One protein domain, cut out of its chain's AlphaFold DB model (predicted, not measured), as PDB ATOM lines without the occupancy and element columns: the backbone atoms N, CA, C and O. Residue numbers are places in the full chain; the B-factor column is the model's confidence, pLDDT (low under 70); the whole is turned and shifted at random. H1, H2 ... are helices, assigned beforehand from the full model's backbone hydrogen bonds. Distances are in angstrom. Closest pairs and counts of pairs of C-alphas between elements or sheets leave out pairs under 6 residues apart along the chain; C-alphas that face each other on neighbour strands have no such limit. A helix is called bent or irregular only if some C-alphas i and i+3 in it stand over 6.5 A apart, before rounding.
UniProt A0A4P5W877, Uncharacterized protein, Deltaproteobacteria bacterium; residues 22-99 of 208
ATOM      1  N   PRO A  22      86.230  -5.410  -9.121       80.62
ATOM      2  CA  PRO A  22      85.748  -6.546  -8.350       80.62
ATOM      3  C   PRO A  22      86.861  -7.591  -8.206       80.62
ATOM      4  O   PRO A  22      87.557  -7.903  -9.173       80.62
ATOM      5  N   ALA A  23      87.055  -8.103  -6.992       83.50
ATOM      6  CA  ALA A  23      88.167  -9.005  -6.690       83.50
ATOM      7  C   ALA A  23      87.850 -10.487  -6.957       83.50
ATOM      8  O   ALA A  23      88.767 -11.302  -7.019       83.50
ATOM      9  N   ASN A  24      86.569 -10.835  -7.100       92.88
ATOM     10  CA  ASN A  24      86.095 -12.195  -7.332       92.88
ATOM     11  C   ASN A  24      84.928 -12.198  -8.326       92.88
ATOM     12  O   ASN A  24      84.334 -11.154  -8.614       92.88
ATOM     13  N   ALA A  25      84.614 -13.377  -8.853       94.81
ATOM     14  CA  ALA A  25      83.607 -13.510  -9.886       94.81
ATOM     15  C   ALA A  25      82.185 -13.194  -9.381       94.81
ATOM     16  O   ALA A  25      81.411 -12.629 -10.143       94.81
ATOM     17  N   ASP A  26      81.829 -13.491  -8.123       96.38
ATOM     18  CA  ASP A  26      80.479 -13.206  -7.595       96.38
ATOM     19  C   ASP A  26      80.203 -11.697  -7.564       96.38
ATOM     20  O   ASP A  26      79.127 -11.246  -7.949       96.38
ATOM     21  N   ALA A  27      81.205 -10.899  -7.188       94.81
ATOM     22  CA  ALA A  27      81.111  -9.445  -7.183       94.81
ATOM     23  C   ALA A  27      80.981  -8.855  -8.598       94.81
ATOM     24  O   ALA A  27      80.284  -7.856  -8.778       94.81
ATOM     25  N   VAL A  28      81.629  -9.458  -9.607       95.12
ATOM     26  CA  VAL A  28      81.428  -9.059 -11.014       95.12
ATOM     27  C   VAL A  28      79.988  -9.350 -11.441       95.12
ATOM     28  O   VAL A  28      79.322  -8.458 -11.961       95.12
ATOM     29  N   LEU A  29      79.502 -10.568 -11.187       96.25
ATOM     30  CA  LEU A  29      78.165 -11.002 -11.601       96.25
ATOM     31  C   LEU A  29      77.071 -10.160 -10.937       96.25
ATOM     32  O   LEU A  29      76.234  -9.590 -11.633       96.25
ATOM     33  N   ALA A  30      77.136  -9.981  -9.615       95.88
ATOM     34  CA  ALA A  30      76.168  -9.185  -8.864       95.88
ATOM     35  C   ALA A  30      76.092  -7.726  -9.348       95.88
ATOM     36  O   ALA A  30      75.012  -7.142  -9.394       95.88
ATOM     37  N   ARG A  31      77.227  -7.137  -9.751       94.25
ATOM     38  CA  ARG A  31      77.271  -5.777 -10.305       94.25
ATOM     39  C   ARG A  31      76.549  -5.672 -11.651       94.25
ATOM     40  O   ARG A  31      75.991  -4.619 -11.945       94.25
ATOM     41  N   CYS A  32      76.607  -6.717 -12.471       95.75
ATOM     42  CA  CYS A  32      76.066  -6.692 -13.826       95.75
ATOM     43  C   CYS A  32      74.631  -7.232 -13.922       95.75
ATOM     44  O   CYS A  32      73.974  -6.965 -14.922       95.75
ATOM     45  N   GLU A  33      74.120  -7.930 -12.902       96.12
ATOM     46  CA  GLU A  33      72.838  -8.660 -12.949       96.12
ATOM     47  C   GLU A  33      71.645  -7.817 -13.424       96.12
ATOM     48  O   GLU A  33      70.807  -8.306 -14.176       96.12
ATOM     49  N   GLY A  34      71.598  -6.524 -13.082       94.31
ATOM     50  CA  GLY A  34      70.519  -5.627 -13.516       94.31
ATOM     51  C   GLY A  34      70.385  -5.467 -15.041       94.31
ATOM     52  O   GLY A  34      69.313  -5.105 -15.526       94.31
ATOM     53  N   TYR A  35      71.442  -5.758 -15.805       95.12
ATOM     54  CA  TYR A  35      71.429  -5.697 -17.271       95.12
ATOM     55  C   TYR A  35      70.982  -6.997 -17.937       95.12
ATOM     56  O   TYR A  35      70.656  -6.982 -19.121       95.12
ATOM     57  N   ARG A  36      70.976  -8.116 -17.203       95.06
ATOM     58  CA  ARG A  36      70.902  -9.465 -17.775       95.06
ATOM     59  C   ARG A  36      69.682  -9.687 -18.668       95.06
ATOM     60  O   ARG A  36      69.832 -10.132 -19.798       95.06
ATOM     61  N   GLU A  37      68.504  -9.329 -18.167       94.12
ATOM     62  CA  GLU A  37      67.224  -9.513 -18.868       94.12
ATOM     63  C   GLU A  37      66.773  -8.256 -19.628       94.12
ATOM     64  O   GLU A  37      65.855  -8.309 -20.440       94.12
ATOM     65  N   THR A  38      67.383  -7.100 -19.344       92.81
ATOM     66  CA  THR A  38      66.934  -5.805 -19.879       92.81
ATOM     67  C   THR A  38      67.682  -5.412 -21.146       92.81
ATOM     68  O   THR A  38      67.059  -4.956 -22.103       92.81
ATOM     69  N   VAL A  39      69.007  -5.581 -21.159       95.00
ATOM     70  CA  VAL A  39      69.884  -5.260 -22.292       95.00
ATOM     71  C   VAL A  39      71.038  -6.281 -22.316       95.00
ATOM     72  O   VAL A  39      72.116  -6.000 -21.778       95.00
ATOM     73  N   PRO A  40      70.840  -7.477 -22.906       91.25
ATOM     74  CA  PRO A  40      71.826  -8.566 -22.879       91.25
ATOM     75  C   PRO A  40      73.222  -8.171 -23.387       91.25
ATOM     76  O   PRO A  40      74.239  -8.590 -22.833       91.25
ATOM     77  N   GLU A  41      73.310  -7.297 -24.389       93.19
ATOM     78  CA  GLU A  41      74.587  -6.783 -24.892       93.19
ATOM     79  C   GLU A  41      75.323  -5.939 -23.839       93.19
ATOM     80  O   GLU A  41      76.551  -6.019 -23.723       93.19
ATOM     81  N   ALA A  42      74.588  -5.154 -23.044       95.44
ATOM     82  CA  ALA A  42      75.151  -4.370 -21.947       95.44
ATOM     83  C   ALA A  42      75.596  -5.266 -20.785       95.44
ATOM     84  O   ALA A  42      76.595  -4.955 -20.131       95.44
ATOM     85  N   TYR A  43      74.915  -6.396 -20.561       96.12
ATOM     86  CA  TYR A  43      75.350  -7.410 -19.601       96.12
ATOM     87  C   TYR A  43      76.734  -7.957 -19.967       96.12
ATOM     88  O   TYR A  43      77.666  -7.841 -19.168       96.12
ATOM     89  N   GLY A  44      76.916  -8.449 -21.197       94.75
ATOM     90  CA  GLY A  44      78.212  -8.966 -21.653       94.75
ATOM     91  C   GLY A  44      79.333  -7.919 -21.614       94.75
ATOM     92  O   GLY A  44      80.437  -8.195 -21.131       94.75
ATOM     93  N   LEU A  45      79.037  -6.678 -22.018       94.31
ATOM     94  CA  LEU A  45      79.988  -5.567 -21.923       94.31
ATOM     95  C   LEU A  45      80.370  -5.243 -20.467       94.31
ATOM     96  O   LEU A  45      81.546  -5.002 -20.182       94.31
ATOM     97  N   CYS A  46      79.408  -5.262 -19.539       95.69
ATOM     98  CA  CYS A  46      79.656  -5.055 -18.111       95.69
ATOM     99  C   CYS A  46      80.598  -6.129 -17.543       95.69
ATOM    100  O   CYS A  46      81.579  -5.793 -16.870       95.69
ATOM    101  N   LEU A  47      80.364  -7.407 -17.874       96.31
ATOM    102  CA  LEU A  47      81.222  -8.519 -17.450       96.31
ATOM    103  C   LEU A  47      82.657  -8.351 -17.968       96.31
ATOM    104  O   LEU A  47      83.611  -8.415 -17.185       96.31
ATOM    105  N   LYS A  48      82.814  -8.034 -19.262       95.12
ATOM    106  CA  LYS A  48      84.112  -7.732 -19.886       95.12
ATOM    107  C   LYS A  48      84.861  -6.617 -19.148       95.12
ATOM    108  O   LYS A  48      86.062  -6.733 -18.913       95.12
ATOM    109  N   GLN A  49      84.185  -5.538 -18.755       93.50
ATOM    110  CA  GLN A  49      84.820  -4.429 -18.031       93.50
ATOM    111  C   GLN A  49      85.260  -4.811 -16.605       93.50
ATOM    112  O   GLN A  49      86.234  -4.257 -16.086       93.50
ATOM    113  N   GLY A  50      84.570  -5.760 -15.965       92.38
ATOM    114  CA  GLY A  50      84.875  -6.239 -14.613       92.38
ATOM    115  C   GLY A  50      86.012  -7.263 -14.529       92.38
ATOM    116  O   GLY A  50      86.514  -7.522 -13.435       92.38
ATOM    117  N   ILE A  51      86.452  -7.825 -15.659       94.25
ATOM    118  CA  ILE A  51      87.254  -9.053 -15.669       94.25
ATOM    119  C   ILE A  51      88.669  -8.891 -15.101       94.25
ATOM    120  O   ILE A  51      89.187  -9.792 -14.446       94.25
ATOM    121  N   GLY A  52      89.308  -7.732 -15.284       91.25
ATOM    122  CA  GLY A  52      90.735  -7.556 -14.980       91.25
ATOM    123  C   GLY A  52      91.119  -7.682 -13.496       91.25
ATOM    124  O   GLY A  52      92.309  -7.716 -13.177       91.25
ATOM    125  N   GLY A  53      90.140  -7.705 -12.583       90.38
ATOM    126  CA  GLY A  53      90.351  -7.904 -11.145       90.38
ATOM    127  C   GLY A  53      90.441  -9.372 -10.708       90.38
ATOM    128  O   GLY A  53      91.006  -9.646  -9.646       90.38
ATOM    129  N   LEU A  54      89.953 -10.303 -11.536       93.38
ATOM    130  CA  LEU A  54      89.885 -11.728 -11.211       93.38
ATOM    131  C   LEU A  54      91.274 -12.363 -11.103       93.38
ATOM    132  O   LEU A  54      92.219 -11.961 -11.792       93.38
ATOM    133  N   LYS A  55      91.397 -13.356 -10.217       90.81
ATOM    134  CA  LYS A  55      92.682 -13.972  -9.851       90.81
ATOM    135  C   LYS A  55      92.934 -15.317 -10.512       90.81
ATOM    136  O   LYS A  55      94.093 -15.670 -10.701       90.81
ATOM    137  N   THR A  56      91.881 -16.055 -10.852       91.56
ATOM    138  CA  THR A  56      91.996 -17.428 -11.349       91.56
ATOM    139  C   THR A  56      91.398 -17.562 -12.744       91.56
ATOM    140  O   THR A  56      90.441 -16.872 -13.086       91.56
ATOM    141  N   VAL A  57      91.939 -18.482 -13.547       93.12
ATOM    142  CA  VAL A  57      91.378 -18.807 -14.870       93.12
ATOM    143  C   VAL A  57      89.970 -19.398 -14.744       93.12
ATOM    144  O   VAL A  57      89.127 -19.140 -15.594       93.12
ATOM    145  N   ALA A  58      89.679 -20.122 -13.658       94.19
ATOM    146  CA  ALA A  58      88.344 -20.655 -13.388       94.19
ATOM    147  C   ALA A  58      87.300 -19.538 -13.209       94.19
ATOM    148  O   ALA A  58      86.229 -19.597 -13.810       94.19
ATOM    149  N   ASP A  59      87.631 -18.486 -12.452       95.12
ATOM    150  CA  ASP A  59      86.761 -17.313 -12.304       95.12
ATOM    151  C   ASP A  59      86.536 -16.609 -13.644       95.12
ATOM    152  O   ASP A  59      85.419 -16.192 -13.952       95.12
ATOM    153  N   VAL A  60      87.593 -16.494 -14.454       95.00
ATOM    154  CA  VAL A  60      87.522 -15.887 -15.788       95.00
ATOM    155  C   VAL A  60      86.629 -16.701 -16.706       95.00
ATOM    156  O   VAL A  60      85.756 -16.129 -17.344       95.00
ATOM    157  N   ALA A  61      86.794 -18.024 -16.742       95.44
ATOM    158  CA  ALA A  61      85.950 -18.905 -17.537       95.44
ATOM    159  C   ALA A  61      84.479 -18.799 -17.108       95.44
ATOM    160  O   ALA A  61      83.603 -18.682 -17.962       95.44
ATOM    161  N   ARG A  62      84.213 -18.754 -15.795       95.88
ATOM    162  CA  ARG A  62      82.857 -18.594 -15.254       95.88
ATOM    163  C   ARG A  62      82.218 -17.269 -15.672       95.88
ATOM    164  O   ARG A  62      81.053 -17.254 -16.043       95.88
ATOM    165  N   VAL A  63      82.957 -16.161 -15.592       96.81
ATOM    166  CA  VAL A  63      82.436 -14.828 -15.934       96.81
ATOM    167  C   VAL A  63      82.337 -14.639 -17.445       96.81
ATOM    168  O   VAL A  63      81.285 -14.250 -17.941       96.81
ATOM    169  N   CYS A  64      83.400 -14.925 -18.195       96.56
ATOM    170  CA  CYS A  64      83.419 -14.697 -19.637       96.56
ATOM    171  C   CYS A  64      82.500 -15.651 -20.402       96.56
ATOM    172  O   CYS A  64      81.926 -15.222 -21.397       96.56
ATOM    173  N   GLY A  65      82.268 -16.875 -19.914       96.31
ATOM    174  CA  GLY A  65      81.281 -17.787 -20.510       96.31
ATOM    175  C   GLY A  65      79.835 -17.277 -20.427       96.31
ATOM    176  O   GLY A  65      78.965 -17.755 -21.146       96.31
ATOM    177  N   LEU A  66      79.564 -16.277 -19.579       96.94
ATOM    178  CA  LEU A  66      78.268 -15.596 -19.496       96.94
ATOM    179  C   LEU A  66      78.216 -14.307 -20.332       96.94
ATOM    180  O   LEU A  66      77.166 -13.672 -20.410       96.94
ATOM    181  N   ALA A  67      79.325 -13.900 -20.960       96.56
ATOM    182  CA  ALA A  67      79.418 -12.641 -21.698       96.56
ATOM    183  C   ALA A  67      78.872 -12.720 -23.140       96.56
ATOM    184  O   ALA A  67      78.814 -11.697 -23.829       96.56
ATOM    185  N   GLY A  68      78.460 -13.908 -23.598       95.31
ATOM    186  CA  GLY A  68      77.887 -14.123 -24.928       95.31
ATOM    187  C   GLY A  68      78.862 -13.728 -26.036       95.31
ATOM    188  O   GLY A  68      80.002 -14.184 -26.057       95.31
ATOM    189  N   ALA A  69      78.440 -12.828 -26.928       95.50
ATOM    190  CA  ALA A  69      79.269 -12.336 -28.033       95.50
ATOM    191  C   ALA A  69      80.581 -11.657 -27.587       95.50
ATOM    192  O   ALA A  69      81.476 -11.497 -28.405       95.50
ATOM    193  N   TRP A  70      80.702 -11.276 -26.310       96.38
ATOM    194  CA  TRP A  70      81.899 -10.650 -25.742       96.38
ATOM    195  C   TRP A  70      82.858 -11.636 -25.064       96.38
ATOM    196  O   TRP A  70      83.804 -11.192 -24.407       96.38
ATOM    197  N   GLU A  71      82.615 -12.951 -25.125       96.25
ATOM    198  CA  GLU A  71      83.423 -13.939 -24.397       96.25
ATOM    199  C   GLU A  71      84.920 -13.841 -24.742       96.25
ATOM    200  O   GLU A  71      85.760 -13.808 -23.836       96.25
ATOM    201  N   LEU A  72      85.267 -13.753 -26.029       96.00
ATOM    202  CA  LEU A  72      86.665 -13.734 -26.470       96.00
ATOM    203  C   LEU A  72      87.373 -12.446 -26.031       96.00
ATOM    204  O   LEU A  72      88.467 -12.497 -25.465       96.00
ATOM    205  N   GLU A  73      86.739 -11.285 -26.199       96.00
ATOM    206  CA  GLU A  73      87.284 -10.004 -25.749       96.00
ATOM    207  C   GLU A  73      87.346  -9.907 -24.222       96.00
ATOM    208  O   GLU A  73      88.222  -9.229 -23.681       96.00
ATOM    209  N   CYS A  74      86.423 -10.561 -23.515       96.56
ATOM    210  CA  CYS A  74      86.447 -10.682 -22.062       96.56
ATOM    211  C   CYS A  74      87.699 -11.444 -21.604       96.56
ATOM    212  O   CYS A  74      88.455 -10.943 -20.766       96.56
ATOM    213  N   ARG A  75      87.983 -12.603 -22.211       97.00
ATOM    214  CA  ARG A  75      89.192 -13.394 -21.930       97.00
ATOM    215  C   ARG A  75      90.466 -12.621 -22.264       97.00
ATOM    216  O   ARG A  75      91.345 -12.499 -21.409       97.00
ATOM    217  N   ALA A  76      90.528 -12.016 -23.451       95.88
ATOM    218  CA  ALA A  76      91.660 -11.193 -23.877       95.88
ATOM    219  C   ALA A  76      91.908 -10.007 -22.929       95.88
ATOM    220  O   ALA A  76      93.051  -9.709 -22.575       95.88
ATOM    221  N   GLY A  77      90.838  -9.367 -22.444       95.12
ATOM    222  CA  GLY A  77      90.921  -8.294 -21.454       95.12
ATOM    223  C   GLY A  77      91.536  -8.745 -20.125       95.12
ATOM    224  O   GLY A  77      92.312  -7.998 -19.522       95.12
ATOM    225  N   TRP A  78      91.241  -9.969 -19.674       96.31
ATOM    226  CA  TRP A  78      91.899 -10.536 -18.499       96.31
ATOM    227  C   TRP A  78      93.370 -10.830 -18.765       96.31
ATOM    228  O   TRP A  78      94.206 -10.396 -17.971       96.31
ATOM    229  N   VAL A  79      93.686 -11.504 -19.878       97.25
ATOM    230  CA  VAL A  79      95.067 -11.834 -20.263       97.25
ATOM    231  C   VAL A  79      95.916 -10.569 -20.287       97.25
ATOM    232  O   VAL A  79      96.872 -10.486 -19.520       97.25
ATOM    233  N   GLY A  80      95.493  -9.524 -21.003       94.75
ATOM    234  CA  GLY A  80      96.216  -8.249 -21.046       94.75
ATOM    235  C   GLY A  80      96.397  -7.587 -19.671       94.75
ATOM    236  O   GLY A  80      97.422  -6.955 -19.410       94.75
ATOM    237  N   ALA A  81      95.446  -7.763 -18.746       93.19
ATOM    238  CA  ALA A  81      95.571  -7.277 -17.370       93.19
ATOM    239  C   ALA A  81      96.536  -8.112 -16.504       93.19
ATOM    240  O   ALA A  81      97.022  -7.610 -15.483       93.19
ATOM    241  N   GLN A  82      96.802  -9.368 -16.871       94.75
ATOM    242  CA  GLN A  82      97.739 -10.253 -16.179       94.75
ATOM    243  C   GLN A  82      99.121 -10.331 -16.841       94.75
ATOM    244  O   GLN A  82     100.069 -10.652 -16.132       94.75
ATOM    245  N   SER A  83      99.284  -9.985 -18.125       91.75
ATOM    246  CA  SER A  83     100.563 -10.116 -18.854       91.75
ATOM    247  C   SER A  83     101.727  -9.335 -18.228       91.75
ATOM    248  O   SER A  83     102.883  -9.647 -18.475       91.75
ATOM    249  N   ARG A  84     101.445  -8.319 -17.398       87.88
ATOM    250  CA  ARG A  84     102.461  -7.543 -16.652       87.88
ATOM    251  C   ARG A  84     102.713  -8.050 -15.227       87.88
ATOM    252  O   ARG A  84     103.383  -7.378 -14.448       87.88
ATOM    253  N   LYS A  85     102.117  -9.176 -14.843       89.56
ATOM    254  CA  LYS A  85     102.244  -9.786 -13.515       89.56
ATOM    255  C   LYS A  85     103.004 -11.105 -13.629       89.56
ATOM    256  O   LYS A  85     103.241 -11.601 -14.722       89.56
ATOM    257  N   ASN A  86     103.331 -11.710 -12.489       88.62
ATOM    258  CA  ASN A  86     104.047 -12.990 -12.414       88.62
ATOM    259  C   ASN A  86     103.141 -14.201 -12.734       88.62
ATOM    260  O   ASN A  86     103.144 -15.188 -12.002       88.62
ATOM    261  N   VAL A  87     102.319 -14.114 -13.784       93.50
ATOM    262  CA  VAL A  87     101.520 -15.239 -14.287       93.50
ATOM    263  C   VAL A  87     102.310 -15.923 -15.393       93.50
ATOM    264  O   VAL A  87     102.862 -15.258 -16.267       93.50
ATOM    265  N   SER A  88     102.388 -17.255 -15.354       94.12
ATOM    266  CA  SER A  88     103.154 -17.992 -16.362       94.12
ATOM    267  C   SER A  88     102.560 -17.801 -17.770       94.12
ATOM    268  O   SER A  88     101.332 -17.787 -17.902       94.12
ATOM    269  N   PRO A  89     103.390 -17.727 -18.828       93.69
ATOM    270  CA  PRO A  89     102.904 -17.604 -20.203       93.69
ATOM    271  C   PRO A  89     101.919 -18.707 -20.604       93.69
ATOM    272  O   PRO A  89     100.937 -18.429 -21.279       93.69
ATOM    273  N   GLN A  90     102.137 -19.941 -20.137       93.69
ATOM    274  CA  GLN A  90     101.258 -21.077 -20.428       93.69
ATOM    275  C   GLN A  90      99.832 -20.853 -19.902       93.69
ATOM    276  O   GLN A  90      98.870 -21.032 -20.639       93.69
ATOM    277  N   VAL A  91      99.699 -20.370 -18.662       94.69
ATOM    278  CA  VAL A  91      98.392 -20.047 -18.061       94.69
ATOM    279  C   VAL A  91      97.689 -18.918 -18.823       94.69
ATOM    280  O   VAL A  91      96.469 -18.938 -18.970       94.69
ATOM    281  N   LEU A  92      98.441 -17.932 -19.323       96.12
ATOM    282  CA  LEU A  92      97.878 -16.842 -20.127       96.12
ATOM    283  C   LEU A  92      97.382 -17.333 -21.493       96.12
ATOM    284  O   LEU A  92      96.307 -16.926 -21.924       96.12
ATOM    285  N   LEU A  93      98.125 -18.234 -22.143       95.56
ATOM    286  CA  LEU A  93      97.716 -18.848 -23.411       95.56
ATOM    287  C   LEU A  93      96.474 -19.726 -23.244       95.56
ATOM    288  O   LEU A  93      95.561 -19.648 -24.057       95.56
ATOM    289  N   GLU A  94      96.395 -20.511 -22.170       92.94
ATOM    290  CA  GLU A  94      95.196 -21.295 -21.847       92.94
ATOM    291  C   GLU A  94      93.983 -20.396 -21.577       92.94
ATOM    292  O   GLU A  94      92.869 -20.695 -22.009       92.94
ATOM    293  N   ALA A  95      94.190 -19.257 -20.912       95.00
ATOM    294  CA  ALA A  95      93.121 -18.303 -20.639       95.00
ATOM    295  C   ALA A  95      92.565 -17.628 -21.906       95.00
ATOM    296  O   ALA A  95      91.391 -17.246 -21.900       95.00
ATOM    297  N   CYS A  96      93.354 -17.522 -22.985       95.56
ATOM    298  CA  CYS A  96      92.877 -17.029 -24.281       95.56
ATOM    299  C   CYS A  96      91.787 -17.919 -24.902       95.56
ATOM    300  O   CYS A  96      90.993 -17.419 -25.700       95.56
ATOM    301  N   GLY A  97      91.709 -19.204 -24.527       91.62
ATOM    302  CA  GLY A  97      90.777 -20.156 -25.135       91.62
ATOM    303  C   GLY A  97      90.959 -20.221 -26.653       91.62
ATOM    304  O   GLY A  97      92.085 -20.291 -27.138       91.62
ATOM    305  N   ASP A  98      89.858 -20.121 -27.397       93.19
ATOM    306  CA  ASP A  98      89.857 -20.204 -28.866       93.19
ATOM    307  C   ASP A  98      90.183 -18.867 -29.568       93.19
ATOM    308  O   ASP A  98      90.122 -18.764 -30.795       93.19
ATOM    309  N   SER A  99      90.524 -17.810 -28.820       95.62
ATOM    310  CA  SER A  99      90.869 -16.511 -29.407       95.62
ATOM    311  C   SER A  99      92.287 -16.517 -29.993       95.62
ATOM    312  O   SER A  99      93.271 -16.278 -29.288       95.62
TER     313      SER A  99
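Overview. This is residues 22 to 99 of the 208 residues of an uncharacterized protein of Deltaproteobacteria bacterium (UniProt A0A4P5W877). Five helices run to and fro in a lengthwise zigzag: the two longest, H2 and H4, lie side by side and run the same way, while the shorter H1, H3 and H5 run back the other way. H3 packs on both H2 and H4 near the middle, H1 packs on H2 toward one end of the long axis, and H5 packs on H4 toward the other. The printed part has 78 residues with five named helices, in the order H1, H2, H3, H4, H5, and no named strand; the class is all helix. The whole is compact, with a radius of gyration of the C-alphas of 11.8 A, and its outline is elongated, with spans of 38, 24 and 17 A.

Along the chain. Start at Pro 22 and go three residues on, to C-alpha 25 at (83.607, -13.510, -9.886), where H1 begins; it holds residues 25 to 35 and is 16.2 A long from first to last C-alpha. A tight link of 4 residues leads to H2, residues 40 to 53, which is 21.9 A long. After a tight link of 3 residues find H3, residues 57 to 64, 10.1 A long. Another tight link of 3 residues brings you to C-alpha 68 at (77.887, -14.123, -24.928), where H4 begins; it holds residues 68 to 82 and is 22.0 A long. A short link of 6 residues then leads to H5, residues 89 to 95, 9.8 A long, ending with C-alpha 95 at (93.121, -18.303, -20.639). Three helices are irregular: C-alphas 31 and 34 in H1 are 7.5 A apart, C-alphas 49 and 52 in H2 are 7.4 A apart, and C-alphas 69 and 72 in H4 are 7.7 A apart.

Arrangement. Look first at H3, the hub, which touches the four other helices. It touches H2 with residues 47 to 51 of H2 alone; the closest C-alphas are those of Leu 47 and Val 63, 6.6 A apart, and this hairpin has a shallow tilt of 25 degrees, opposite ways. H3 and H4 also form a hairpin, at a steep tilt of 38 degrees, with the C-alphas of Cys 64 and Glu 71 closest at 4.8 A. H3 touches H1 at a shallow tilt of 2 degrees, the same way, with the C-alphas of Ala 25 and Asp 59 closest at 5.5 A. Toward H5, look at Val 57 and Ala 95, the closest C-alphas at 6.0 A; the two helices touch and run the same way at 36 degrees, only just a steep tilt. H2 and H4 touch with 24 pairs of C-alphas within 8 A, at a shallow tilt of 14 degrees, the same way; the C-alphas of Lys 48 and Cys 74 are closest at 4.3 A. H1 and H2 form a hairpin at a shallow tilt of 24 degrees, with the C-alphas of Tyr 35 and Tyr 43 closest at 4.9 A. H4 and H5 form another, at a shallow tilt of 20 degrees, with the C-alphas of Val 79 and Leu 92 closest at 5.7 A. H1 is apart from H4 and H5, and H2 is apart from H5. Check the backbones: in H3 and H5 every O i to N i+4 pair is within hydrogen-bond range, against 5 of 7 in H1, 8 of 10 in H2 and 9 of 11 in H4.

Size, cuts and confidence. The two C-alphas farthest apart are those of Thr 38 and Asn 86, at 38.5 A, while the C-alphas of Pro 22 and Ser 99 are 23.9 A apart. The printed part has no cut, and no link between its helices is long. The mean pLDDT of the printed part is 94.2, and no printed residue is under 70.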